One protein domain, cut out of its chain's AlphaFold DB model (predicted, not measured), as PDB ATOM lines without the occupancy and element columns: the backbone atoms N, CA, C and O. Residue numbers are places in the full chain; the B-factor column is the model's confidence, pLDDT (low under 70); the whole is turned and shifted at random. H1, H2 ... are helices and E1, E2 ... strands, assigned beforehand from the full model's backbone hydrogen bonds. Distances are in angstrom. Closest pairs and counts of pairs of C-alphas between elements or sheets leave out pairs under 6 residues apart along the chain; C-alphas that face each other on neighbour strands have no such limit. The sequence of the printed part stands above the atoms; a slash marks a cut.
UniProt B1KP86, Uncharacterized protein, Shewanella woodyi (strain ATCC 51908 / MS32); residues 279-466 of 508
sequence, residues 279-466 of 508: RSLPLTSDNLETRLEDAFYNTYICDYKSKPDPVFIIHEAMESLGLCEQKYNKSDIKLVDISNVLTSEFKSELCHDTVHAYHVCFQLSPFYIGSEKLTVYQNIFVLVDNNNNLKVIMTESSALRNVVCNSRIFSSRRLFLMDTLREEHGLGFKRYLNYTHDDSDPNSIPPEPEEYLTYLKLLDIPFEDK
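Overview. This is residues 279 to 466 of the 508 residues of an uncharacterized protein of Shewanella woodyi (strain ATCC 51908 / MS32) (UniProt B1KP86). A strongly twisted wall of five strands has H2 packed over one face along E4 and E5, with H6 crossing beside H2, while H1 only grazes the sheet. Past edge strand E1, the small strand pair E6 and E7 is the foot of a wide loop that includes H7, with residues 434 to 451 reaching far out from the body. The printed part has 188 residues with seven named helices and seven named strands, in the order H1 E1 H2 E2 H3 E3 H4 E4 E5 H5 H6 E6 H7 E7. The larger sheet, E1 E5 E4 E3 E2, is antiparallel and the smaller, E6 E7, parallel; the class is mixed, helices and strands. The whole is compact, with a radius of gyration of the C-alphas of 17.0 A and spans of 51 by 40 by 34 A.

Arrangement. H1, residues 288 to 294, only grazes the large sheet. This sheet runs E1, residues 296 to 304, E5, residues 390 to 398, E4, residues 376 to 384, E3, residues 356 to 363, and E2, residues 334 to 337. N 302 and O 392 join E1 to E5 within hydrogen-bond range at 2.8 A, as do N 379 and O 395 in the hairpin E4 and E5 at 2.8 A, N 360 and O 380 between E3 and E4 at 3.0 A, and N 336 and O 357 between E2 and E3 at 2.9 A. H2, residues 310 to 320, lies over E5 and E4 at a height over the sheet of 10.1 A, along the strands at 16 degrees to E4 on the local plane; its closest C-alphas to E4 are Val 311 and Ile 380, 7.0 A. H3, residues 344 to 350, is not on the sheet and touches no helix. H6, residues 408 to 423, touches H2 with residues 417 to 421 alone, at a steep tilt of 54 degrees, opposite ways; the closest C-alphas are Ala 317 and Leu 421, 6.8 A. H4, residues 366 to 369, touches H6, the closest C-alphas being Ile 369 and Phe 410, 4.7 A. H5, residues 401 to 405, is on the sheet, only just over E5 with 3 C-alphas. E6, residues 431 to 433, has its C-alpha of Arg 431 5.0 A from that of Tyr 300 in E1, their closest pair. E6, H7, residues 452 to 458, and E7, residues 463 to 465, form a strand-helix-strand unit, two parallel strands with a helix between, whose crossover is right-handed; N 464 and O 431 are within hydrogen-bond range at 2.8 A. In H1, H2, H3, H5, H6 and H7 every O i to N i+4 pair is within hydrogen-bond range; H4 is too short for one.

Along the chain. H1 begins at C-alpha 288, (44.583, 74.083, 11.400). E1 is 25.0 A long, E4 26.4 A, E5 26.0 A, E3 22.4 A, H6 22.0 A and H2 15.3 A. E7 ends at C-alpha 465, (36.516, 96.649, 22.148).

Size, cuts and confidence. The two C-alphas farthest apart, those of Ser 331 and Ser 440, are 51.5 A apart. The printed part has no cut. The links H2 to E2 and E6 to H7 are long. The mean pLDDT of the printed part is 79.5; 44 residues are under 70, among them 400 to 406 and 433 to 460.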
ATOM      1  N   ARG A 279      31.216  71.317  -0.173       67.81
ATOM      2  CA  ARG A 279      31.611  70.657   1.068       67.81
ATOM      3  C   ARG A 279      32.836  71.340   1.652       67.81
ATOM      4  O   ARG A 279      33.872  71.448   0.997       67.81
ATOM      5  N   SER A 280      32.710  71.774   2.896       69.94
ATOM      6  CA  SER A 280      33.839  72.226   3.703       69.94
ATOM      7  C   SER A 280      34.576  71.014   4.271       69.94
ATOM      8  O   SER A 280      33.957  69.990   4.574       69.94
ATOM      9  N   LEU A 281      35.891  71.125   4.450       74.31
ATOM     10  CA  LEU A 281      36.653  70.160   5.241       74.31
ATOM     11  C   LEU A 281      36.641  70.581   6.714       74.31
ATOM     12  O   LEU A 281      36.764  71.787   6.974       74.31
ATOM     13  N   PRO A 282      36.518  69.620   7.651       82.12
ATOM     14  CA  PRO A 282      36.634  69.908   9.069       82.12
ATOM     15  C   PRO A 282      38.041  70.415   9.369       82.12
ATOM     16  O   PRO A 282      39.029  69.992   8.756       82.12
ATOM     17  N   LEU A 283      38.120  71.321  10.332       80.19
ATOM     18  CA  LEU A 283      39.386  71.761  10.883       80.19
ATOM     19  C   LEU A 283      39.888  70.681  11.852       80.19
ATOM     20  O   LEU A 283      39.128  70.143  12.657       80.19
ATOM     21  N   THR A 284      41.149  70.306  11.693       81.06
ATOM     22  CA  THR A 284      41.845  69.252  12.436       81.06
ATOM     23  C   THR A 284      43.217  69.762  12.865       81.06
ATOM     24  O   THR A 284      43.676  70.802  12.393       81.06
ATOM     25  N   SER A 285      43.907  69.017  13.732       75.00
ATOM     26  CA  SER A 285      45.285  69.332  14.139       75.00
ATOM     27  C   SER A 285      46.234  69.517  12.954       75.00
ATOM     28  O   SER A 285      47.114  70.366  12.997       75.00
ATOM     29  N   ASP A 286      46.033  68.739  11.892       77.81
ATOM     30  CA  ASP A 286      46.985  68.624  10.784       77.81
ATOM     31  C   ASP A 286      46.766  69.683   9.700       77.81
ATOM     32  O   ASP A 286      47.601  69.848   8.813       77.81
ATOM     33  N   ASN A 287      45.626  70.377   9.736       78.69
ATOM     34  CA  ASN A 287      45.251  71.366   8.729       78.69
ATOM     35  C   ASN A 287      44.859  72.725   9.332       78.69
ATOM     36  O   ASN A 287      44.417  73.595   8.590       78.69
ATOM     37  N   LEU A 288      45.026  72.907  10.648       77.81
ATOM     38  CA  LEU A 288      44.583  74.083  11.400       77.81
ATOM     39  C   LEU A 288      45.004  75.402  10.741       77.81
ATOM     40  O   LEU A 288      44.151  76.235  10.456       77.81
ATOM     41  N   GLU A 289      46.301  75.571  10.487       73.62
ATOM     42  CA  GLU A 289      46.877  76.803   9.935       73.62
ATOM     43  C   GLU A 289      46.381  77.061   8.508       73.62
ATOM     44  O   GLU A 289      45.762  78.090   8.252       73.62
ATOM     45  N   THR A 290      46.527  76.078   7.614       71.75
ATOM     46  CA  THR A 290      46.079  76.181   6.215       71.75
ATOM     47  C   THR A 290      44.577  76.451   6.107       71.75
ATOM     48  O   THR A 290      44.129  77.192   5.238       71.75
ATOM     49  N   ARG A 291      43.759  75.862   6.988       72.00
ATOM     50  CA  ARG A 291      42.308  76.084   6.976       72.00
ATOM     51  C   ARG A 291      41.941  77.439   7.560       72.00
ATOM     52  O   ARG A 291      41.064  78.079   6.993       72.00
ATOM     53  N   LEU A 292      42.589  77.876   8.641       69.44
ATOM     54  CA  LEU A 292      42.358  79.209   9.200       69.44
ATOM     55  C   LEU A 292      42.720  80.312   8.196       69.44
ATOM     56  O   LEU A 292      41.989  81.293   8.103       69.44
ATOM     57  N   GLU A 293      43.783  80.117   7.413       67.12
ATOM     58  CA  GLU A 293      44.194  81.015   6.326       67.12
ATOM     59  C   GLU A 293      43.165  81.071   5.178       67.12
ATOM     60  O   GLU A 293      42.822  82.155   4.704       67.12
ATOM     61  N   ASP A 294      42.629  79.916   4.768       60.09
ATOM     62  CA  ASP A 294      41.740  79.795   3.603       60.09
ATOM     63  C   ASP A 294      40.241  79.986   3.901       60.09
ATOM     64  O   ASP A 294      39.441  80.130   2.967       60.09
ATOM     65  N   ALA A 295      39.810  79.913   5.166       56.84
ATOM     66  CA  ALA A 295      38.389  79.929   5.515       56.84
ATOM     67  C   ALA A 295      37.929  81.213   6.212       56.84
ATOM     68  O   ALA A 295      38.671  81.961   6.844       56.84
ATOM     69  N   PHE A 296      36.629  81.456   6.087       57.81
ATOM     70  CA  PHE A 296      35.943  82.480   6.853       57.81
ATOM     71  C   PHE A 296      35.571  81.937   8.231       57.81
ATOM     72  O   PHE A 296      34.990  80.852   8.317       57.81
ATOM     73  N   TYR A 297      35.851  82.729   9.269       64.50
ATOM     74  CA  TYR A 297      35.510  82.420  10.651       64.50
ATOM     75  C   TYR A 297      34.797  83.595  11.307       64.50
ATOM     76  O   TYR A 297      35.346  84.695  11.356       64.50
ATOM     77  N   ASN A 298      33.606  83.345  11.854       72.69
ATOM     78  CA  ASN A 298      33.110  84.162  12.958       72.69
ATOM     79  C   ASN A 298      33.734  83.620  14.233       72.69
ATOM     80  O   ASN A 298      33.642  82.416  14.473       72.69
ATOM     81  N   THR A 299      34.342  84.491  15.030       79.50
ATOM     82  CA  THR A 299      35.011  84.097  16.268       79.50
ATOM     83  C   THR A 299      34.303  84.715  17.461       79.50
ATOM     84  O   THR A 299      34.105  85.929  17.521       79.50
ATOM     85  N   TYR A 300      33.967  83.863  18.423       87.12
ATOM     86  CA  TYR A 300      33.368  84.244  19.692       87.12
ATOM     87  C   TYR A 300      34.220  83.708  20.834       87.12
ATOM     88  O   TYR A 300      34.775  82.615  20.737       87.12
ATOM     89  N   ILE A 301      34.306  84.454  21.928       89.44
ATOM     90  CA  ILE A 301      35.062  84.067  23.116       89.44
ATOM     91  C   ILE A 301      34.197  84.194  24.364       89.44
ATOM     92  O   ILE A 301      33.389  85.106  24.477       89.44
ATOM     93  N   CYS A 302      34.366  83.283  25.311       90.88
ATOM     94  CA  CYS A 302      33.733  83.327  26.620       90.88
ATOM     95  C   CYS A 302      34.784  83.040  27.695       90.88
ATOM     96  O   CYS A 302      35.526  82.059  27.605       90.88
ATOM     97  N   ASP A 303      34.816  83.869  28.738       89.31
ATOM     98  CA  ASP A 303      35.564  83.577  29.958       89.31
ATOM     99  C   ASP A 303      34.680  82.690  30.849       89.31
ATOM    100  O   ASP A 303      33.643  83.126  31.351       89.31
ATOM    101  N   TYR A 304      35.056  81.427  31.026       86.12
ATOM    102  CA  TYR A 304      34.239  80.423  31.695       86.12
ATOM    103  C   TYR A 304      34.864  79.997  33.026       86.12
ATOM    104  O   TYR A 304      35.966  79.452  33.099       86.12
ATOM    105  N   LYS A 305      34.133  80.263  34.112       79.94
ATOM    106  CA  LYS A 305      34.576  80.013  35.498       79.94
ATOM    107  C   LYS A 305      33.870  78.827  36.162       79.94
ATOM    108  O   LYS A 305      34.149  78.521  37.321       79.94
ATOM    109  N   SER A 306      32.922  78.192  35.472       72.00
ATOM    110  CA  SER A 306      32.126  77.093  36.027       72.00
ATOM    111  C   SER A 306      32.810  75.732  35.828       72.00
ATOM    112  O   SER A 306      33.760  75.593  35.064       72.00
ATOM    113  N   LYS A 307      32.365  74.726  36.592       66.94
ATOM    114  CA  LYS A 307      32.979  73.385  36.667       66.94
ATOM    115  C   LYS A 307      32.537  72.365  35.600       66.94
ATOM    116  O   LYS A 307      33.341  71.473  35.331       66.94
ATOM    117  N   PRO A 308      31.308  72.389  35.043       82.50
ATOM    118  CA  PRO A 308      30.934  71.449  33.989       82.50
ATOM    119  C   PRO A 308      31.751  71.684  32.717       82.50
ATOM    120  O   PRO A 308      32.140  72.817  32.445       82.50
ATOM    121  N   ASP A 309      31.986  70.625  31.940       89.50
ATOM    122  CA  ASP A 309      32.714  70.696  30.671       89.50
ATOM    123  C   ASP A 309      31.990  71.639  29.685       89.50
ATOM    124  O   ASP A 309      30.867  71.326  29.277       89.50
ATOM    125  N   PRO A 310      32.599  72.775  29.287       91.94
ATOM    126  CA  PRO A 310      31.955  73.720  28.381       91.94
ATOM    127  C   PRO A 310      31.688  73.111  27.000       91.94
ATOM    128  O   PRO A 310      30.720  73.494  26.354       91.94
ATOM    129  N   VAL A 311      32.487  72.133  26.555       94.56
ATOM    130  CA  VAL A 311      32.261  71.452  25.272       94.56
ATOM    131  C   VAL A 311      30.970  70.641  25.315       94.56
ATOM    132  O   VAL A 311      30.192  70.674  24.364       94.56
ATOM    133  N   PHE A 312      30.737  69.931  26.422       94.12
ATOM    134  CA  PHE A 312      29.510  69.168  26.627       94.12
ATOM    135  C   PHE A 312      28.287  70.088  26.664       94.12
ATOM    136  O   PHE A 312      27.315  69.807  25.980       94.12
ATOM    137  N   ILE A 313      28.362  71.207  27.391       94.56
ATOM    138  CA  ILE A 313      27.267  72.186  27.461       94.56
ATOM    139  C   ILE A 313      26.922  72.734  26.071       94.56
ATOM    140  O   ILE A 313      25.754  72.782  25.696       94.56
ATOM    141  N   ILE A 314      27.933  73.149  25.298       95.44
ATOM    142  CA  ILE A 314      27.706  73.702  23.956       95.44
ATOM    143  C   ILE A 314      27.085  72.644  23.043       95.44
ATOM    144  O   ILE A 314      26.164  72.943  22.286       95.44
ATOM    145  N   HIS A 315      27.565  71.403  23.126       95.81
ATOM    146  CA  HIS A 315      26.987  70.290  22.382       95.81
ATOM    147  C   HIS A 315      25.535  70.008  22.786       95.81
ATOM    148  O   HIS A 315      24.692  69.912  21.900       95.81
ATOM    149  N   GLU A 316      25.229  69.949  24.081       94.94
ATOM    150  CA  GLU A 316      23.876  69.721  24.604       94.94
ATOM    151  C   GLU A 316      22.898  70.801  24.112       94.94
ATOM    152  O   GLU A 316      21.807  70.482  23.633       94.94
ATOM    153  N   ALA A 317      23.315  72.073  24.127       94.81
ATOM    154  CA  ALA A 317      22.538  73.171  23.557       94.81
ATOM    155  C   ALA A 317      22.296  72.967  22.048       94.81
ATOM    156  O   ALA A 317      21.155  73.020  21.589       94.81
ATOM    157  N   MET A 318      23.341  72.659  21.270       95.12
ATOM    158  CA  MET A 318      23.196  72.394  19.831       95.12
ATOM    159  C   MET A 318      22.306  71.178  19.532       95.12
ATOM    160  O   MET A 318      21.516  71.229  18.589       95.12
ATOM    161  N   GLU A 319      22.416  70.094  20.302       94.44
ATOM    162  CA  GLU A 319      21.613  68.876  20.139       94.44
ATOM    163  C   GLU A 319      20.140  69.144  20.477       94.44
ATOM    164  O   GLU A 319      19.260  68.808  19.682       94.44
ATOM    165  N   SER A 320      19.861  69.814  21.601       91.88
ATOM    166  CA  SER A 320      18.493  70.143  22.030       91.88
ATOM    167  C   SER A 320      17.745  71.029  21.023       91.88
ATOM    168  O   SER A 320      16.535  70.881  20.837       91.88
ATOM    169  N   LEU A 321      18.478  71.894  20.316       90.31
ATOM    170  CA  LEU A 321      17.968  72.775  19.269       90.31
ATOM    171  C   LEU A 321      17.951  72.117  17.869       90.31
ATOM    172  O   LEU A 321      17.525  72.749  16.900       90.31
ATOM    173  N   GLY A 322      18.415  70.867  17.731       90.62
ATOM    174  CA  GLY A 322      18.495  70.156  16.446       90.62
ATOM    175  C   GLY A 322      19.542  70.718  15.472       90.62
ATOM    176  O   GLY A 322      19.457  70.516  14.257       90.62
ATOM    177  N   LEU A 323      20.530  71.458  15.982       91.19
ATOM    178  CA  LEU A 323      21.570  72.134  15.196       91.19
ATOM    179  C   LEU A 323      22.786  71.239  14.937       91.19
ATOM    180  O   LEU A 323      23.570  71.521  14.034       91.19
ATOM    181  N   CYS A 324      22.946  70.157  15.700       91.50
ATOM    182  CA  CYS A 324      24.001  69.168  15.513       91.50
ATOM    183  C   CYS A 324      23.446  67.753  15.716       91.50
ATOM    184  O   CYS A 324      22.808  67.470  16.724       91.50
ATOM    185  N   GLU A 325      23.696  66.863  14.754       86.44
ATOM    186  CA  GLU A 325      23.292  65.447  14.828       86.44
ATOM    187  C   GLU A 325      24.420  64.540  15.342       86.44
ATOM    188  O   GLU A 325      24.193  63.385  15.715       86.44
ATOM    189  N   GLN A 326      25.661  65.036  15.334       88.94
ATOM    190  CA  GLN A 326      26.804  64.294  15.852       88.94
ATOM    191  C   GLN A 326      26.654  64.154  17.362       88.94
ATOM    192  O   GLN A 326      26.376  65.132  18.042       88.94
ATOM    193  N   LYS A 327      26.856  62.952  17.903       89.94
ATOM    194  CA  LYS A 327      26.815  62.733  19.353       89.94
ATOM    195  C   LYS A 327      28.104  63.215  20.000       89.94
ATOM    196  O   LYS A 327      29.182  62.960  19.468       89.94
ATOM    197  N   TYR A 328      28.000  63.820  21.180       91.06
ATOM    198  CA  TYR A 328      29.178  64.162  21.965       91.06
ATOM    199  C   TYR A 328      29.958  62.905  22.340       91.06
ATOM    200  O   TYR A 328      29.424  61.952  22.918       91.06
ATOM    201  N   ASN A 329      31.255  62.933  22.055       91.06
ATOM    202  CA  ASN A 329      32.187  61.926  22.510       91.06
ATOM    203  C   ASN A 329      33.491  62.585  22.954       91.06
ATOM    204  O   ASN A 329      34.213  63.207  22.178       91.06
ATOM    205  N   LYS A 330      33.829  62.390  24.229       88.25
ATOM    206  CA  LYS A 330      35.021  62.973  24.843       88.25
ATOM    207  C   LYS A 330      36.327  62.541  24.163       88.25
ATOM    208  O   LYS A 330      37.312  63.269  24.247       88.25
ATOM    209  N   SER A 331      36.363  61.386  23.485       90.00
ATOM    210  CA  SER A 331      37.560  60.934  22.754       90.00
ATOM    211  C   SER A 331      37.910  61.790  21.537       90.00
ATOM    212  O   SER A 331      39.040  61.705  21.038       90.00
ATOM    213  N   ASP A 332      36.956  62.582  21.056       89.44
ATOM    214  CA  ASP A 332      37.103  63.398  19.851       89.44
ATOM    215  C   ASP A 332      37.790  64.731  20.164       89.44
ATOM    216  O   ASP A 332      38.329  65.372  19.267       89.44
ATOM    217  N   ILE A 333      37.869  65.090  21.449       92.50
ATOM    218  CA  ILE A 333      38.617  66.245  21.935       92.50
ATOM    219  C   ILE A 333      40.118  65.949  21.824       92.50
ATOM    220  O   ILE A 333      40.628  64.999  22.430       92.50
ATOM    221  N   LYS A 334      40.841  66.773  21.063       93.19
ATOM    222  CA  LYS A 334      42.291  66.661  20.855       93.19
ATOM    223  C   LYS A 334      43.014  67.863  21.438       93.19
ATOM    224  O   LYS A 334      42.535  68.983  21.346       93.19
ATOM    225  N   LEU A 335      44.183  67.630  22.028       91.69
ATOM    226  CA  LEU A 335      45.085  68.718  22.391       91.69
ATOM    227  C   LEU A 335      45.831  69.163  21.128       91.69
ATOM    228  O   LEU A 335      46.462  68.332  20.475       91.69
ATOM    229  N   VAL A 336      45.749  70.447  20.798       90.88
ATOM    230  CA  VAL A 336      46.373  71.040  19.610       90.88
ATOM    231  C   VAL A 336      47.194  72.266  20.000       90.88
ATOM    232  O   VAL A 336      46.809  73.012  20.901       90.88
ATOM    233  N   ASP A 337      48.333  72.464  19.340       89.69
ATOM    234  CA  ASP A 337      49.106  73.705  19.430       89.69
ATOM    235  C   ASP A 337      48.491  74.734  18.475       89.69
ATOM    236  O   ASP A 337      48.341  74.466  17.282       89.69
ATOM    237  N   ILE A 338      48.108  75.892  19.009       89.12
ATOM    238  CA  ILE A 338      47.491  76.983  18.245       89.12
ATOM    239  C   ILE A 338      48.358  78.252  18.232       89.12
ATOM    240  O   ILE A 338      47.923  79.301  17.766       89.12
ATOM    241  N   SER A 339      49.598  78.184  18.720       88.88
ATOM    242  CA  SER A 339      50.477  79.348  18.925       88.88
ATOM    243  C   SER A 339      50.725  80.170  17.657       88.88
ATOM    244  O   SER A 339      50.832  81.400  17.721       88.88
ATOM    245  N   ASN A 340      50.812  79.490  16.510       86.94
ATOM    246  CA  ASN A 340      51.119  80.093  15.210       86.94
ATOM    247  C   ASN A 340      49.920  80.785  14.566       86.94
ATOM    248  O   ASN A 340      50.104  81.575  13.650       86.94
ATOM    249  N   VAL A 341      48.708  80.503  15.042       85.44
ATOM    250  CA  VAL A 341      47.483  81.084  14.489       85.44
ATOM    251  C   VAL A 341      46.909  82.178  15.382       85.44
ATOM    252  O   VAL A 341      45.991  82.865  14.955       85.44
ATOM    253  N   LEU A 342      47.445  82.385  16.590       86.06
ATOM    254  CA  LEU A 342      47.046  83.459  17.507       86.06
ATOM    255  C   LEU A 342      47.872  84.733  17.309       86.06
ATOM    256  O   LEU A 342      49.087  84.671  17.097       86.06
ATOM    257  N   THR A 343      47.228  85.890  17.468       85.56
ATOM    258  CA  THR A 343      47.918  87.191  17.484       85.56
ATOM    259  C   THR A 343      48.879  87.300  18.672       85.56
ATOM    260  O   THR A 343      48.742  86.611  19.689       85.56
ATOM    261  N   SER A 344      49.899  88.151  18.550       86.56
ATOM    262  CA  SER A 344      50.862  88.426  19.628       86.56
ATOM    263  C   SER A 344      50.192  88.976  20.887       86.56
ATOM    264  O   SER A 344      50.560  88.625  22.007       86.56
ATOM    265  N   GLU A 345      49.191  89.818  20.688       87.19
ATOM    266  CA  GLU A 345      48.441  90.546  21.695       87.19
ATOM    267  C   GLU A 345      47.589  89.577  22.516       87.19
ATOM    268  O   GLU A 345      47.689  89.553  23.743       87.19
ATOM    269  N   PHE A 346      46.850  88.678  21.854       87.00
ATOM    270  CA  PHE A 346      46.061  87.666  22.553       87.00
ATOM    271  C   PHE A 346      46.943  86.638  23.279       87.00
ATOM    272  O   PHE A 346      46.637  86.244  24.404       87.00
ATOM    273  N   LYS A 347      48.091  86.245  22.705       88.50
ATOM    274  CA  LYS A 347      49.086  85.411  23.415       88.50
ATOM    275  C   LYS A 347      49.618  86.092  24.674       88.50
ATOM    276  O   LYS A 347      49.789  85.441  25.706       88.50
ATOM    277  N   SER A 348      49.829  87.404  24.604       86.62
ATOM    278  CA  SER A 348      50.254  88.209  25.750       86.62
ATOM    279  C   SER A 348      49.168  88.273  26.829       86.62
ATOM    280  O   SER A 348      49.490  88.135  28.006       86.62
ATOM    281  N   GLU A 349      47.888  88.382  26.453       85.00
ATOM    282  CA  GLU A 349      46.753  88.289  27.391       85.00
ATOM    283  C   GLU A 349      46.724  86.934  28.115       85.00
ATOM    284  O   GLU A 349      46.519  86.873  29.328       85.00
ATOM    285  N   LEU A 350      46.992  85.846  27.389       84.38
ATOM    286  CA  LEU A 350      47.119  84.505  27.962       84.38
ATOM    287  C   LEU A 350      48.398  84.326  28.794       84.38
ATOM    288  O   LEU A 350      48.480  83.378  29.573       84.38
ATOM    289  N   CYS A 351      49.372  85.235  28.661       76.75
ATOM    290  CA  CYS A 351      50.685  85.178  29.300       76.75
ATOM    291  C   CYS A 351      51.441  83.865  28.982       76.75
ATOM    292  O   CYS A 351      52.064  83.261  29.862       76.75
ATOM    293  N   HIS A 352      51.375  83.429  27.719       73.44
ATOM    294  CA  HIS A 352      52.007  82.209  27.212       73.44
ATOM    295  C   HIS A 352      52.629  82.435  25.824       73.44
ATOM    296  O   HIS A 352      51.940  82.857  24.897       73.44
ATOM    297  N   ASP A 353      53.903  82.064  25.652       74.06
ATOM    298  CA  ASP A 353      54.566  82.071  24.334       74.06
ATOM    299  C   ASP A 353      54.110  80.896  23.452       74.06
ATOM    300  O   ASP A 353      54.026  81.011  22.229       74.06
ATOM    301  N   THR A 354      53.792  79.762  24.084       83.44
ATOM    302  CA  THR A 354      53.228  78.570  23.443       83.44
ATOM    303  C   THR A 354      51.871  78.264  24.056       83.44
ATOM    304  O   THR A 354      51.761  78.039  25.261       83.44
ATOM    305  N   VAL A 355      50.840  78.227  23.220       87.19
ATOM    306  CA  VAL A 355      49.443  78.071  23.615       87.19
ATOM    307  C   VAL A 355      48.896  76.764  23.056       87.19
ATOM    308  O   VAL A 355      48.795  76.579  21.844       87.19
ATOM    309  N   HIS A 356      48.495  75.872  23.961       90.25
ATOM    310  CA  HIS A 356      47.765  74.658  23.614       90.25
ATOM    311  C   HIS A 356      46.280  74.830  23.932       90.25
ATOM    312  O   HIS A 356      45.922  75.446  24.938       90.25
ATOM    313  N   ALA A 357      45.420  74.240  23.107       92.50
ATOM    314  CA  ALA A 357      43.982  74.211  23.325       92.50
ATOM    315  C   ALA A 357      43.435  72.789  23.192       92.50
ATOM    316  O   ALA A 357      43.903  71.997  22.374       92.50
ATOM    317  N   TYR A 358      42.408  72.473  23.976       93.31
ATOM    318  CA  TYR A 358      41.558  71.321  23.705       93.31
ATOM    319  C   TYR A 358      40.576  71.698  22.602       93.31
ATOM    320  O   TYR A 358      39.754  72.593  22.785       93.31
ATOM    321  N   HIS A 359      40.675  71.035  21.458       93.94
ATOM    322  CA  HIS A 359      39.887  71.316  20.268       93.94
ATOM    323  C   HIS A 359      38.937  70.167  19.943       93.94
ATOM    324  O   HIS A 359      39.305  68.992  20.019       93.94
ATOM    325  N   VAL A 360      37.716  70.527  19.556       93.62
ATOM    326  CA  VAL A 360      36.757  69.632  18.908       93.62
ATOM    327  C   VAL A 360      36.049  70.371  17.775       93.62
ATOM    328  O   VAL A 360      35.897  71.595  17.801       93.62
ATOM    329  N   CYS A 361      35.614  69.612  16.776       91.75
ATOM    330  CA  CYS A 361      34.923  70.108  15.599       91.75
ATOM    331  C   CYS A 361      33.593  69.367  15.453       91.75
ATOM    332  O   CYS A 361      33.579  68.140  15.359       91.75
ATOM    333  N   PHE A 362      32.493  70.116  15.427       92.50
ATOM    334  CA  PHE A 362      31.148  69.596  15.219       92.50
ATOM    335  C   PHE A 362      30.638  69.995  13.840       92.50
ATOM    336  O   PHE A 362      30.662  71.168  13.475       92.50
ATOM    337  N   GLN A 363      30.145  69.029  13.070       91.62
ATOM    338  CA  GLN A 363      29.403  69.331  11.851       91.62
ATOM    339  C   GLN A 363      27.992  69.783  12.222       91.62
ATOM    340  O   GLN A 363      27.269  69.076  12.930       91.62
ATOM    341  N   LEU A 364      27.600  70.949  11.717       90.38
ATOM    342  CA  LEU A 364      26.262  71.481  11.921       90.38
ATOM    343  C   LEU A 364      25.278  70.822  10.951       90.38
ATOM    344  O   LEU A 364      25.638  70.436   9.833       90.38
ATOM    345  N   SER A 365      24.037  70.659  11.401       90.31
ATOM    346  CA  SER A 365      22.979  70.030  10.619       90.31
ATOM    347  C   SER A 365      22.584  70.916   9.425       90.31
ATOM    348  O   SER A 365      22.727  72.144   9.483       90.31
ATOM    349  N   PRO A 366      22.021  70.341   8.346       86.38
ATOM    350  CA  PRO A 366      21.411  71.124   7.269       86.38
ATOM    351  C   PRO A 366      20.336  72.084   7.782       86.38
ATOM    352  O   PRO A 366      20.135  73.160   7.216       86.38
ATOM    353  N   PHE A 367      19.682  71.724   8.894       84.94
ATOM    354  CA  PHE A 367      18.788  72.621   9.605       84.94
ATOM    355  C   PHE A 367      19.541  73.868  10.073       84.94
ATOM    356  O   PHE A 367      19.084  74.948   9.772       84.94
ATOM    357  N   TYR A 368      20.729  73.823  10.672       84.38
ATOM    358  CA  TYR A 368      21.428  75.061  11.065       84.38
ATOM    359  C   TYR A 368      21.578  76.097   9.929       84.38
ATOM    360  O   TYR A 368      21.347  77.287  10.127       84.38
ATOM    361  N   ILE A 369      21.899  75.639   8.718       77.56
ATOM    362  CA  ILE A 369      22.220  76.496   7.563       77.56
ATOM    363  C   ILE A 369      20.973  76.837   6.731       77.56
ATOM    364  O   ILE A 369      20.915  77.892   6.096       77.56
ATOM    365  N   GLY A 370      19.983  75.939   6.726       77.62
ATOM    366  CA  GLY A 370      18.837  75.973   5.817       77.62
ATOM    367  C   GLY A 370      19.107  75.335   4.454       77.62
ATOM    368  O   GLY A 370      18.332  75.568   3.534       77.62
ATOM    369  N   SER A 371      20.188  74.561   4.313       78.56
ATOM    370  CA  SER A 371      20.612  73.947   3.051       78.56
ATOM    371  C   SER A 371      21.343  72.628   3.288       78.56
ATOM    372  O   SER A 371      22.227  72.553   4.140       78.56
ATOM    373  N   GLU A 372      21.045  71.607   2.482       81.88
ATOM    374  CA  GLU A 372      21.835  70.362   2.427       81.88
ATOM    375  C   GLU A 372      23.084  70.494   1.540       81.88
ATOM    376  O   GLU A 372      23.980  69.652   1.579       81.88
ATOM    377  N   LYS A 373      23.165  71.555   0.728       78.81
ATOM    378  CA  LYS A 373      24.235  71.749  -0.261       78.81
ATOM    379  C   LYS A 373      25.499  72.364   0.331       78.81
ATOM    380  O   LYS A 373      26.504  72.469  -0.373       78.81
ATOM    381  N   LEU A 374      25.456  72.804   1.585       79.44
ATOM    382  CA  LEU A 374      26.560  73.479   2.250       79.44
ATOM    383  C   LEU A 374      26.871  72.803   3.579       79.44
ATOM    384  O   LEU A 374      25.979  72.518   4.369       79.44
ATOM    385  N   THR A 375      28.155  72.579   3.844       83.88
ATOM    386  CA  THR A 375      28.618  72.065   5.139       83.88
ATOM    387  C   THR A 375      29.261  73.185   5.945       83.88
ATOM    388  O   THR A 375      30.205  73.823   5.467       83.88
ATOM    389  N   VAL A 376      28.790  73.384   7.176       84.31
ATOM    390  CA  VAL A 376      29.389  74.290   8.165       84.31
ATOM    391  C   VAL A 376      29.847  73.474   9.364       84.31
ATOM    392  O   VAL A 376      29.157  72.545   9.789       84.31
ATOM    393  N   TYR A 377      31.009  73.830   9.905       88.38
ATOM    394  CA  TYR A 377      31.508  73.255  11.150       88.38
ATOM    395  C   TYR A 377      31.606  74.306  12.244       88.38
ATOM    396  O   TYR A 377      32.081  75.417  11.995       88.38
ATOM    397  N   GLN A 378      31.235  73.908  13.455       90.81
ATOM    398  CA  GLN A 378      31.493  74.629  14.687       90.81
ATOM    399  C   GLN A 378      32.750  74.062  15.347       90.81
ATOM    400  O   GLN A 378      32.780  72.912  15.779       90.81
ATOM    401  N   ASN A 379      33.792  74.875  15.441       91.00
ATOM    402  CA  ASN A 379      35.008  74.551  16.171       91.00
ATOM    403  C   ASN A 379      34.926  75.139  17.572       91.00
ATOM    404  O   ASN A 379      34.511  76.288  17.734       91.00
ATOM    405  N   ILE A 380      35.354  74.366  18.562       94.31
ATOM    406  CA  ILE A 380      35.442  74.803  19.951       94.31
ATOM    407  C   ILE A 380      36.872  74.571  20.415       94.31
ATOM    408  O   ILE A 380      37.373  73.451  20.332       94.31
ATOM    409  N   PHE A 381      37.511  75.625  20.909       93.44
ATOM    410  CA  PHE A 381      38.823  75.592  21.538       93.44
ATOM    411  C   PHE A 381      38.663  75.956  23.009       93.44
ATOM    412  O   PHE A 381      38.133  77.015  23.337       93.44
ATOM    413  N   VAL A 382      39.137  75.094  23.901       94.19
ATOM    414  CA  VAL A 382      39.180  75.357  25.340       94.19
ATOM    415  C   VAL A 382      40.630  75.542  25.750       94.19
ATOM    416  O   VAL A 382      41.450  74.628  25.626       94.19
ATOM    417  N   LEU A 383      40.930  76.738  26.232       91.75
ATOM    418  CA  LEU A 383      42.235  77.160  26.707       91.75
ATOM    419  C   LEU A 383      42.184  77.305  28.222       91.75
ATOM    420  O   LEU A 383      41.139  77.630  28.788       91.75
ATOM    421  N   VAL A 384      43.325  77.102  28.866       84.62
ATOM    422  CA  VAL A 384      43.509  77.376  30.291       84.62
ATOM    423  C   VAL A 384      44.435  78.580  30.390       84.62
ATOM    424  O   VAL A 384      45.527  78.544  29.828       84.62
ATOM    425  N   ASP A 385      43.989  79.649  31.046       77.56
ATOM    426  CA  ASP A 385      44.847  80.799  31.333       77.56
ATOM    427  C   ASP A 385      45.755  80.533  32.552       77.56
ATOM    428  O   ASP A 385      45.576  79.564  33.298       77.56
ATOM    429  N   ASN A 386      46.715  81.425  32.807       73.44
ATOM    430  CA  ASN A 386      47.632  81.309  33.951       73.44
ATOM    431  C   ASN A 386      46.954  81.338  35.335       73.44
ATOM    432  O   ASN A 386      47.570  80.958  36.332       73.44
ATOM    433  N   ASN A 387      45.696  81.772  35.417       74.25
ATOM    434  CA  ASN A 387      44.899  81.779  36.642       74.25
ATOM    435  C   ASN A 387      44.013  80.525  36.766       74.25
ATOM    436  O   ASN A 387      43.160  80.469  37.654       74.25
ATOM    437  N   ASN A 388      44.216  79.518  35.905       76.88
ATOM    438  CA  ASN A 388      43.378  78.328  35.764       76.88
ATOM    439  C   ASN A 388      41.908  78.634  35.413       76.88
ATOM    440  O   ASN A 388      41.032  77.806  35.683       76.88
ATOM    441  N   ASN A 389      41.610  79.793  34.819       83.00
ATOM    442  CA  ASN A 389      40.305  80.027  34.210       83.00
ATOM    443  C   ASN A 389      40.268  79.400  32.819       83.00
ATOM    444  O   ASN A 389      41.278  79.344  32.111       83.00
ATOM    445  N   LEU A 390      39.079  78.963  32.412       88.56
ATOM    446  CA  LEU A 390      38.869  78.461  31.068       88.56
ATOM    447  C   LEU A 390      38.500  79.625  30.153       88.56
ATOM    448  O   LEU A 390      37.561  80.370  30.432       88.56
ATOM    449  N   LYS A 391      39.207  79.752  29.035       91.19
ATOM    450  CA  LYS A 391      38.780  80.580  27.906       91.19
ATOM    451  C   LYS A 391      38.244  79.653  26.830       91.19
ATOM    452  O   LYS A 391      38.940  78.741  26.388       91.19
ATOM    453  N   VAL A 392      36.996  79.864  26.439       94.06
ATOM    454  CA  VAL A 392      36.327  79.069  25.409       94.06
ATOM    455  C   VAL A 392      36.213  79.926  24.164       94.06
ATOM    456  O   VAL A 392      35.576  80.975  24.200       94.06
ATOM    457  N   ILE A 393      36.832  79.492  23.072       91.94
ATOM    458  CA  ILE A 393      36.731  80.137  21.765       91.94
ATOM    459  C   ILE A 393      35.869  79.253  20.874       91.94
ATOM    460  O   ILE A 393      36.119  78.056  20.738       91.94
ATOM    461  N   MET A 394      34.869  79.853  20.249       90.88
ATOM    462  CA  MET A 394      33.957  79.197  19.331       90.88
ATOM    463  C   MET A 394      34.111  79.824  17.944       90.88
ATOM    464  O   MET A 394      33.983  81.041  17.809       90.88
ATOM    465  N   THR A 395      34.401  79.013  16.919       85.56
ATOM    466  CA  THR A 395      34.519  79.492  15.532       85.56
ATOM    467  C   THR A 395      33.660  78.722  14.544       85.56
ATOM    468  O   THR A 395      33.663  77.492  14.516       85.56
ATOM    469  N   GLU A 396      32.919  79.443  13.709       83.38
ATOM    470  CA  GLU A 396      32.092  78.859  12.649       83.38
ATOM    471  C   GLU A 396      32.860  78.866  11.333       83.38
ATOM    472  O   GLU A 396      33.330  79.920  10.923       83.38
ATOM    473  N   SER A 397      32.966  77.728  10.651       78.88
ATOM    474  CA  SER A 397      33.782  77.599   9.439       78.88
ATOM    475  C   SER A 397      32.997  77.055   8.251       78.88
ATOM    476  O   SER A 397      32.280  76.057   8.360       78.88
ATOM    477  N   SER A 398      33.148  77.718   7.100       76.25
ATOM    478  CA  SER A 398      32.484  77.371   5.841       76.25
ATOM    479  C   SER A 398      33.355  77.692   4.629       76.25
ATOM    480  O   SER A 398      34.118  78.656   4.635       76.25
ATOM    481  N   ALA A 399      33.196  76.917   3.559       70.31
ATOM    482  CA  ALA A 399      33.831  77.140   2.264       70.31
ATOM    483  C   ALA A 399      33.197  78.287   1.450       70.31
ATOM    484  O   ALA A 399      33.825  78.780   0.517       70.31
ATOM    485  N   LEU A 400      31.967  78.720   1.771       68.44
ATOM    486  CA  LEU A 400      31.266  79.808   1.072       68.44
ATOM    487  C   LEU A 400      30.849  80.927   2.032       68.44
ATOM    488  O   LEU A 400      29.708  80.989   2.484       68.44
ATOM    489  N   ARG A 401      31.767  81.864   2.279       64.06
ATOM    490  CA  ARG A 401      31.576  83.025   3.163       64.06
ATOM    491  C   ARG A 401      30.282  83.811   2.915       64.06
ATOM    492  O   ARG A 401      29.438  83.908   3.800       64.06
ATOM    493  N   ASN A 402      30.145  84.387   1.719       60.41
ATOM    494  CA  ASN A 402      29.084  85.360   1.428       60.41
ATOM    495  C   ASN A 402      27.694  84.716   1.448       60.41
ATOM    496  O   ASN A 402      26.717  85.371   1.781       60.41
ATOM    497  N   VAL A 403      27.608  83.424   1.124       65.31
ATOM    498  CA  VAL A 403      26.333  82.697   1.109       65.31
ATOM    499  C   VAL A 403      25.840  82.431   2.533       65.31
ATOM    500  O   VAL A 403      24.661  82.602   2.815       65.31
ATOM    501  N   VAL A 404      26.750  82.088   3.452       66.12
ATOM    502  CA  VAL A 404      26.419  81.858   4.867       66.12
ATOM    503  C   VAL A 404      26.020  83.152   5.572       66.12
ATOM    504  O   VAL A 404      25.006  83.186   6.261       66.12
ATOM    505  N   CYS A 405      26.792  84.225   5.382       62.09
ATOM    506  CA  CYS A 405      26.552  85.488   6.088       62.09
ATOM    507  C   CYS A 405      25.256  86.183   5.648       62.09
ATOM    508  O   CYS A 405      24.660  86.901   6.442       62.09
ATOM    509  N   ASN A 406      24.806  85.935   4.416       64.69
ATOM    510  CA  ASN A 406      23.568  86.499   3.880       64.69
ATOM    511  C   ASN A 406      22.341  85.603   4.138       64.69
ATOM    512  O   ASN A 406      21.228  85.969   3.768       64.69
ATOM    513  N   SER A 407      22.517  84.421   4.741       74.06
ATOM    514  CA  SER A 407      21.401  83.533   5.077       74.06
ATOM    515  C   SER A 407      20.722  83.997   6.367       74.06
ATOM    516  O   SER A 407      21.334  84.015   7.443       74.06
ATOM    517  N   ARG A 408      19.429  84.337   6.268       77.56
ATOM    518  CA  ARG A 408      18.586  84.673   7.426       77.56
ATOM    519  C   ARG A 408      18.473  83.482   8.370       77.56
ATOM    520  O   ARG A 408      18.666  83.642   9.568       77.56
ATOM    521  N   ILE A 409      18.235  82.290   7.823       79.06
ATOM    522  CA  ILE A 409      18.162  81.044   8.590       79.06
ATOM    523  C   ILE A 409      19.406  80.837   9.450       79.06
ATOM    524  O   ILE A 409      19.287  80.638  10.660       79.06
ATOM    525  N   PHE A 410      20.581  80.902   8.825       80.38
ATOM    526  CA  PHE A 410      21.851  80.718   9.515       80.38
ATOM    527  C   PHE A 410      22.028  81.760  10.623       80.38
ATOM    528  O   PHE A 410      22.300  81.412  11.770       80.38
ATOM    529  N   SER A 411      21.813  83.036  10.295       79.06
ATOM    530  CA  SER A 411      21.990  84.138  11.242       79.06
ATOM    531  C   SER A 411      21.044  84.024  12.437       79.06
ATOM    532  O   SER A 411      21.497  84.136  13.575       79.06
ATOM    533  N   SER A 412      19.762  83.732  12.201       80.25
ATOM    534  CA  SER A 412      18.758  83.567  13.255       80.25
ATOM    535  C   SER A 412      19.032  82.349  14.141       80.25
ATOM    536  O   SER A 412      18.936  82.458  15.360       80.25
ATOM    537  N   ARG A 413      19.411  81.197  13.570       85.00
ATOM    538  CA  ARG A 413      19.711  79.974  14.344       85.00
ATOM    539  C   ARG A 413      20.979  80.113  15.180       85.00
ATOM    540  O   ARG A 413      21.003  79.669  16.325       85.00
ATOM    541  N   ARG A 414      21.996  80.778  14.635       86.38
ATOM    542  CA  ARG A 414      23.208  81.146  15.367       86.38
ATOM    543  C   ARG A 414      22.902  82.034  16.561       86.38
ATOM    544  O   ARG A 414      23.366  81.759  17.658       86.38
ATOM    545  N   LEU A 415      22.128  83.096  16.348       83.56
ATOM    546  CA  LEU A 415      21.739  84.006  17.422       83.56
ATOM    547  C   LEU A 415      20.944  83.275  18.503       83.56
ATOM    548  O   LEU A 415      21.288  83.384  19.672       83.56
ATOM    549  N   PHE A 416      19.985  82.434  18.108       88.38
ATOM    550  CA  PHE A 416      19.231  81.609  19.048       88.38
ATOM    551  C   PHE A 416      20.151  80.709  19.888       88.38
ATOM    552  O   PHE A 416      19.999  80.656  21.101       88.38
ATOM    553  N   LEU A 417      21.140  80.049  19.269       90.31
ATOM    554  CA  LEU A 417      22.145  79.263  19.994       90.31
ATOM    555  C   LEU A 417      22.928  80.130  20.990       90.31
ATOM    556  O   LEU A 417      23.115  79.725  22.134       90.31
ATOM    557  N   MET A 418      23.372  81.318  20.578       89.38
ATOM    558  CA  MET A 418      24.116  82.244  21.440       89.38
ATOM    559  C   MET A 418      23.278  82.717  22.634       89.38
ATOM    560  O   MET A 418      23.786  82.767  23.755       89.38
ATOM    561  N   ASP A 419      21.996  83.012  22.415       89.50
ATOM    562  CA  ASP A 419      21.059  83.380  23.475       89.50
ATOM    563  C   ASP A 419      20.796  82.210  24.427       89.50
ATOM    564  O   ASP A 419      20.894  82.389  25.637       89.50
ATOM    565  N   THR A 420      20.555  81.000  23.912       91.94
ATOM    566  CA  THR A 420      20.387  79.792  24.737       91.94
ATOM    567  C   THR A 420      21.630  79.529  25.591       91.94
ATOM    568  O   THR A 420      21.526  79.315  26.798       91.94
ATOM    569  N   LEU A 421      22.830  79.614  25.008       92.44
ATOM    570  CA  LEU A 421      24.088  79.454  25.746       92.44
ATOM    571  C   LEU A 421      24.231  80.495  26.864       92.44
ATOM    572  O   LEU A 421      24.656  80.147  27.968       92.44
ATOM    573  N   ARG A 422      23.840  81.749  26.615       91.44
ATOM    574  CA  ARG A 422      23.888  82.828  27.609       91.44
ATOM    575  C   ARG A 422      22.863  82.625  28.725       91.44
ATOM    576  O   ARG A 422      23.242  82.604  29.894       91.44
ATOM    577  N   GLU A 423      21.593  82.491  28.365       90.50
ATOM    578  CA  GLU A 423      20.459  82.548  29.293       90.50
ATOM    579  C   GLU A 423      20.253  81.240  30.058       90.50
ATOM    580  O   GLU A 423      19.942  81.258  31.249       90.50
ATOM    581  N   GLU A 424      20.448  80.097  29.399       91.88
ATOM    582  CA  GLU A 424      20.160  78.784  29.988       91.88
ATOM    583  C   GLU A 424      21.412  78.132  30.586       91.88
ATOM    584  O   GLU A 424      21.324  77.384  31.562       91.88
ATOM    585  N   HIS A 425      22.591  78.451  30.043       90.31
ATOM    586  CA  HIS A 425      23.840  77.780  30.408       90.31
ATOM    587  C   HIS A 425      24.926  78.701  30.990       90.31
ATOM    588  O   HIS A 425      25.974  78.214  31.423       90.31
ATOM    589  N   GLY A 426      24.701  80.019  31.040       87.75
ATOM    590  CA  GLY A 426      25.657  80.984  31.596       87.75
ATOM    591  C   GLY A 426      26.948  81.148  30.781       87.75
ATOM    592  O   GLY A 426      27.946  81.648  31.306       87.75
ATOM    593  N   LEU A 427      26.952  80.726  29.514       90.12
ATOM    594  CA  LEU A 427      28.039  80.908  28.551       90.12
ATOM    595  C   LEU A 427      27.789  82.172  27.719       90.12
ATOM    596  O   LEU A 427      27.288  82.126  26.597       90.12
ATOM    597  N   GLY A 428      28.142  83.322  28.292       88.94
ATOM    598  CA  GLY A 428      28.042  84.625  27.633       88.94
ATOM    599  C   GLY A 428      29.180  84.857  26.641       88.94
ATOM    600  O   GLY A 428      30.180  85.492  26.977       88.94
ATOM    601  N   PHE A 429      29.030  84.349  25.421       89.12
ATOM    602  CA  PHE A 429      29.990  84.593  24.351       89.12
ATOM    603  C   PHE A 429      29.968  86.054  23.876       89.12
ATOM    604  O   PHE A 429      28.908  86.652  23.691       89.12
ATOM    605  N   LYS A 430      31.159  86.601  23.624       85.75
ATOM    606  CA  LYS A 430      31.391  87.946  23.091       85.75
ATOM    607  C   LYS A 430      32.275  87.910  21.847       85.75
ATOM    608  O   LYS A 430      33.024  86.956  21.634       85.75
ATOM    609  N   ARG A 431      32.209  88.957  21.030       81.25
ATOM    610  CA  ARG A 431      33.134  89.199  19.908       81.25
ATOM    611  C   ARG A 431      34.245  90.153  20.335       81.25
ATOM    612  O   ARG A 431      34.011  91.008  21.179       81.25
ATOM    613  N   TYR A 432      35.423  90.041  19.733       77.25
ATOM    614  CA  TYR A 432      36.403  91.131  19.764       77.25
ATOM    615  C   TYR A 432      36.174  92.004  18.534       77.25
ATOM    616  O   TYR A 432      36.130  91.483  17.415       77.25
ATOM    617  N   LEU A 433      35.964  93.299  18.752       66.19
ATOM    618  CA  LEU A 433      35.862  94.293  17.687       66.19
ATOM    619  C   LEU A 433      37.039  95.255  17.804       66.19
ATOM    620  O   LEU A 433      37.356  95.683  18.903       66.19
ATOM    621  N   ASN A 434      37.655  95.562  16.665       57.25
ATOM    622  CA  ASN A 434      38.770  96.495  16.547       57.25
ATOM    623  C   ASN A 434      38.235  97.872  16.152       57.25
ATOM    624  O   ASN A 434      38.305  98.233  14.976       57.25
ATOM    625  N   TYR A 435      37.602  98.577  17.097       56.59
ATOM    626  CA  TYR A 435      37.272  99.986  16.889       56.59
ATOM    627  C   TYR A 435      38.524 100.836  17.123       56.59
ATOM    628  O   TYR A 435      39.384 100.521  17.947       56.59
ATOM    629  N   THR A 436      38.645 101.921  16.370       51.06
ATOM    630  CA  THR A 436      39.752 102.866  16.501       51.06
ATOM    631  C   THR A 436      39.313 104.006  17.421       51.06
ATOM    632  O   THR A 436      38.280 104.632  17.217       51.06
ATOM    633  N   HIS A 437      40.095 104.324  18.457       51.12
ATOM    634  CA  HIS A 437      39.861 105.510  19.300       51.12
ATOM    635  C   HIS A 437      40.417 106.797  18.651       51.12
ATOM    636  O   HIS A 437      41.072 107.599  19.318       51.12
ATOM    637  N   ASP A 438      40.229 106.959  17.340       51.69
ATOM    638  CA  ASP A 438      40.614 108.161  16.600       51.69
ATOM    639  C   ASP A 438      39.357 108.994  16.320       51.69
ATOM    640  O   ASP A 438      38.474 108.556  15.588       51.69
ATOM    641  N   ASP A 439      39.283 110.206  16.883       46.62
ATOM    642  CA  ASP A 439      38.172 111.157  16.690       46.62
ATOM    643  C   ASP A 439      37.970 111.562  15.208       46.62
ATOM    644  O   ASP A 439      36.995 112.234  14.869       46.62
ATOM    645  N   SER A 440      38.907 111.217  14.317       52.25
ATOM    646  CA  SER A 440      38.809 111.443  12.871       52.25
ATOM    647  C   SER A 440      38.363 110.215  12.066       52.25
ATOM    648  O   SER A 440      38.152 110.335  10.853       52.25
ATOM    649  N   ASP A 441      38.196 109.060  12.718       48.69
ATOM    650  CA  ASP A 441      37.739 107.811  12.107       48.69
ATOM    651  C   ASP A 441      36.227 107.619  12.356       48.69
ATOM    652  O   ASP A 441      35.786 107.660  13.508       48.69
ATOM    653  N   PRO A 442      35.414 107.368  11.311       45.78
ATOM    654  CA  PRO A 442      33.987 107.025  11.426       45.78
ATOM    655  C   PRO A 442      33.720 105.662  12.105       45.78
ATOM    656  O   PRO A 442      32.706 105.025  11.864       45.78
ATOM    657  N   ASN A 443      34.655 105.145  12.904       47.22
ATOM    658  CA  ASN A 443      34.525 103.897  13.653       47.22
ATOM    659  C   ASN A 443      35.056 104.073  15.087       47.22
ATOM    660  O   ASN A 443      35.769 103.209  15.598       47.22
ATOM    661  N   SER A 444      34.735 105.192  15.737       52.41
ATOM    662  CA  SER A 444      35.097 105.448  17.134       52.41
ATOM    663  C   SER A 444      33.965 105.084  18.106       52.41
ATOM    664  O   SER A 444      32.793 105.038  17.742       52.41
ATOM    665  N   ILE A 445      34.315 104.764  19.359       56.69
ATOM    666  CA  ILE A 445      33.358 104.569  20.462       56.69
ATOM    667  C   ILE A 445      33.491 105.737  21.463       56.69
ATOM    668  O   ILE A 445      34.606 106.001  21.919       56.69
ATOM    669  N   PRO A 446      32.379 106.374  21.899       54.69
ATOM    670  CA  PRO A 446      31.015 106.132  21.430       54.69
ATOM    671  C   PRO A 446      30.858 106.559  19.962       54.69
ATOM    672  O   PRO A 446      31.491 107.532  19.564       54.69
ATOM    673  N   PRO A 447      30.033 105.842  19.179       60.41
ATOM    674  CA  PRO A 447      29.794 106.188  17.781       60.41
ATOM    675  C   PRO A 447      29.234 107.607  17.680       60.41
ATOM    676  O   PRO A 447      28.520 108.069  18.582       60.41
ATOM    677  N   GLU A 448      29.501 108.274  16.560       60.88
ATOM    678  CA  GLU A 448      28.841 109.537  16.238       60.88
ATOM    679  C   GLU A 448      27.308 109.363  16.320       60.88
ATOM    680  O   GLU A 448      26.788 108.269  16.053       60.88
ATOM    681  N   PRO A 449      26.533 110.410  16.668       59.88
ATOM    682  CA  PRO A 449      25.079 110.302  16.801       59.88
ATOM    683  C   PRO A 449      24.392 109.658  15.587       59.88
ATOM    684  O   PRO A 449      23.406 108.941  15.748       59.88
ATOM    685  N   GLU A 450      24.924 109.871  14.384       58.88
ATOM    686  CA  GLU A 450      24.404 109.315  13.129       58.88
ATOM    687  C   GLU A 450      24.602 107.788  13.005       58.88
ATOM    688  O   GLU A 450      23.824 107.119  12.324       58.88
ATOM    689  N   GLU A 451      25.574 107.212  13.716       58.06
ATOM    690  CA  GLU A 451      25.959 105.792  13.655       58.06
ATOM    691  C   GLU A 451      25.422 104.968  14.835       58.06
ATOM    692  O   GLU A 451      25.482 103.736  14.841       58.06
ATOM    693  N   TYR A 452      24.824 105.626  15.830       63.19
ATOM    694  CA  TYR A 452      24.354 104.976  17.052       63.19
ATOM    695  C   TYR A 452      23.284 103.906  16.820       63.19
ATOM    696  O   TYR A 452      23.271 102.884  17.500       63.19
ATOM    697  N   LEU A 453      22.384 104.098  15.850       58.72
ATOM    698  CA  LEU A 453      21.384 103.076  15.523       58.72
ATOM    699  C   LEU A 453      22.042 101.809  14.968       58.72
ATOM    700  O   LEU A 453      21.627 100.703  15.311       58.72
ATOM    701  N   THR A 454      23.082 101.961  14.148       58.78
ATOM    702  CA  THR A 454      23.878 100.834  13.656       58.78
ATOM    703  C   THR A 454      24.638 100.179  14.807       58.78
ATOM    704  O   THR A 454      24.607  98.959  14.931       58.78
ATOM    705  N   TYR A 455      25.215 100.964  15.719       63.31
ATOM    706  CA  TYR A 455      25.825 100.462  16.953       63.31
ATOM    707  C   TYR A 455      24.854  99.656  17.831       63.31
ATOM    708  O   TYR A 455      25.202  98.560  18.263       63.31
ATOM    709  N   LEU A 456      23.620 100.126  18.047       61.94
ATOM    710  CA  LEU A 456      22.612  99.385  18.815       61.94
ATOM    711  C   LEU A 456      22.254  98.043  18.161       61.94
ATOM    712  O   LEU A 456      22.147  97.038  18.860       61.94
ATOM    713  N   LYS A 457      22.135  97.995  16.826       58.75
ATOM    714  CA  LYS A 457      21.958  96.724  16.091       58.75
ATOM    715  C   LYS A 457      23.148  95.778  16.273       58.75
ATOM    716  O   LYS A 457      23.020  94.570  16.133       58.75
ATOM    717  N   LEU A 458      24.334  96.303  16.563       59.91
ATOM    718  CA  LEU A 458      25.527  95.489  16.777       59.91
ATOM    719  C   LEU A 458      25.598  94.909  18.190       59.91
ATOM    720  O   LEU A 458      26.403  94.006  18.400       59.91
ATOM    721  N   LEU A 459      24.765  95.355  19.132       65.50
ATOM    722  CA  LEU A 459      24.714  94.805  20.490       65.50
ATOM    723  C   LEU A 459      23.983  93.456  20.587       65.50
ATOM    724  O   LEU A 459      24.057  92.825  21.639       65.50
ATOM    725  N   ASP A 460      23.366  92.969  19.500       66.88
ATOM    726  CA  ASP A 460      22.672  91.667  19.448       66.88
ATOM    727  C   ASP A 460      23.554  90.504  19.938       66.88
ATOM    728  O   ASP A 460      23.085  89.573  20.590       66.88
ATOM    729  N   ILE A 461      24.862  90.577  19.664       71.25
ATOM    730  CA  ILE A 461      25.874  89.733  20.306       71.25
ATOM    731  C   ILE A 461      26.839  90.662  21.045       71.25
ATOM    732  O   ILE A 461      27.473  91.491  20.375       71.25
ATOM    733  N   PRO A 462      27.030  90.494  22.370       77.25
ATOM    734  CA  PRO A 462      27.976  91.293  23.135       77.25
ATOM    735  C   PRO A 462      29.354  91.333  22.475       77.25
ATOM    736  O   PRO A 462      29.804  90.365  21.851       77.25
ATOM    737  N   PHE A 463      30.056  92.447  22.618       76.12
ATOM    738  CA  PHE A 463      31.428  92.557  22.152       76.12
ATOM    739  C   PHE A 463      32.294  93.293  23.166       76.12
ATOM    740  O   PHE A 463      31.803  94.025  24.021       76.12
ATOM    741  N   GLU A 464      33.593  93.054  23.067       75.75
ATOM    742  CA  GLU A 464      34.630  93.783  23.775       75.75
ATOM    743  C   GLU A 464      35.458  94.532  22.737       75.75
ATOM    744  O   GLU A 464      35.850  93.956  21.718       75.75
ATOM    745  N   ASP A 465      35.665  95.820  22.988       70.12
ATOM    746  CA  ASP A 465      36.516  96.649  22.148       70.12
ATOM    747  C   ASP A 465      37.982  96.314  22.443       70.12
ATOM    748  O   ASP A 465      38.459  96.456  23.576       70.12
ATOM    749  N   LYS A 466      38.656  95.763  21.440       73.00
ATOM    750  CA  LYS A 466      40.046  95.316  21.477       73.00
ATOM    751  C   LYS A 466      40.709  95.788  20.199       73.00
ATOM    752  O   LYS A 466      40.279  95.411  19.116       73.00
TER     753      LYS A 466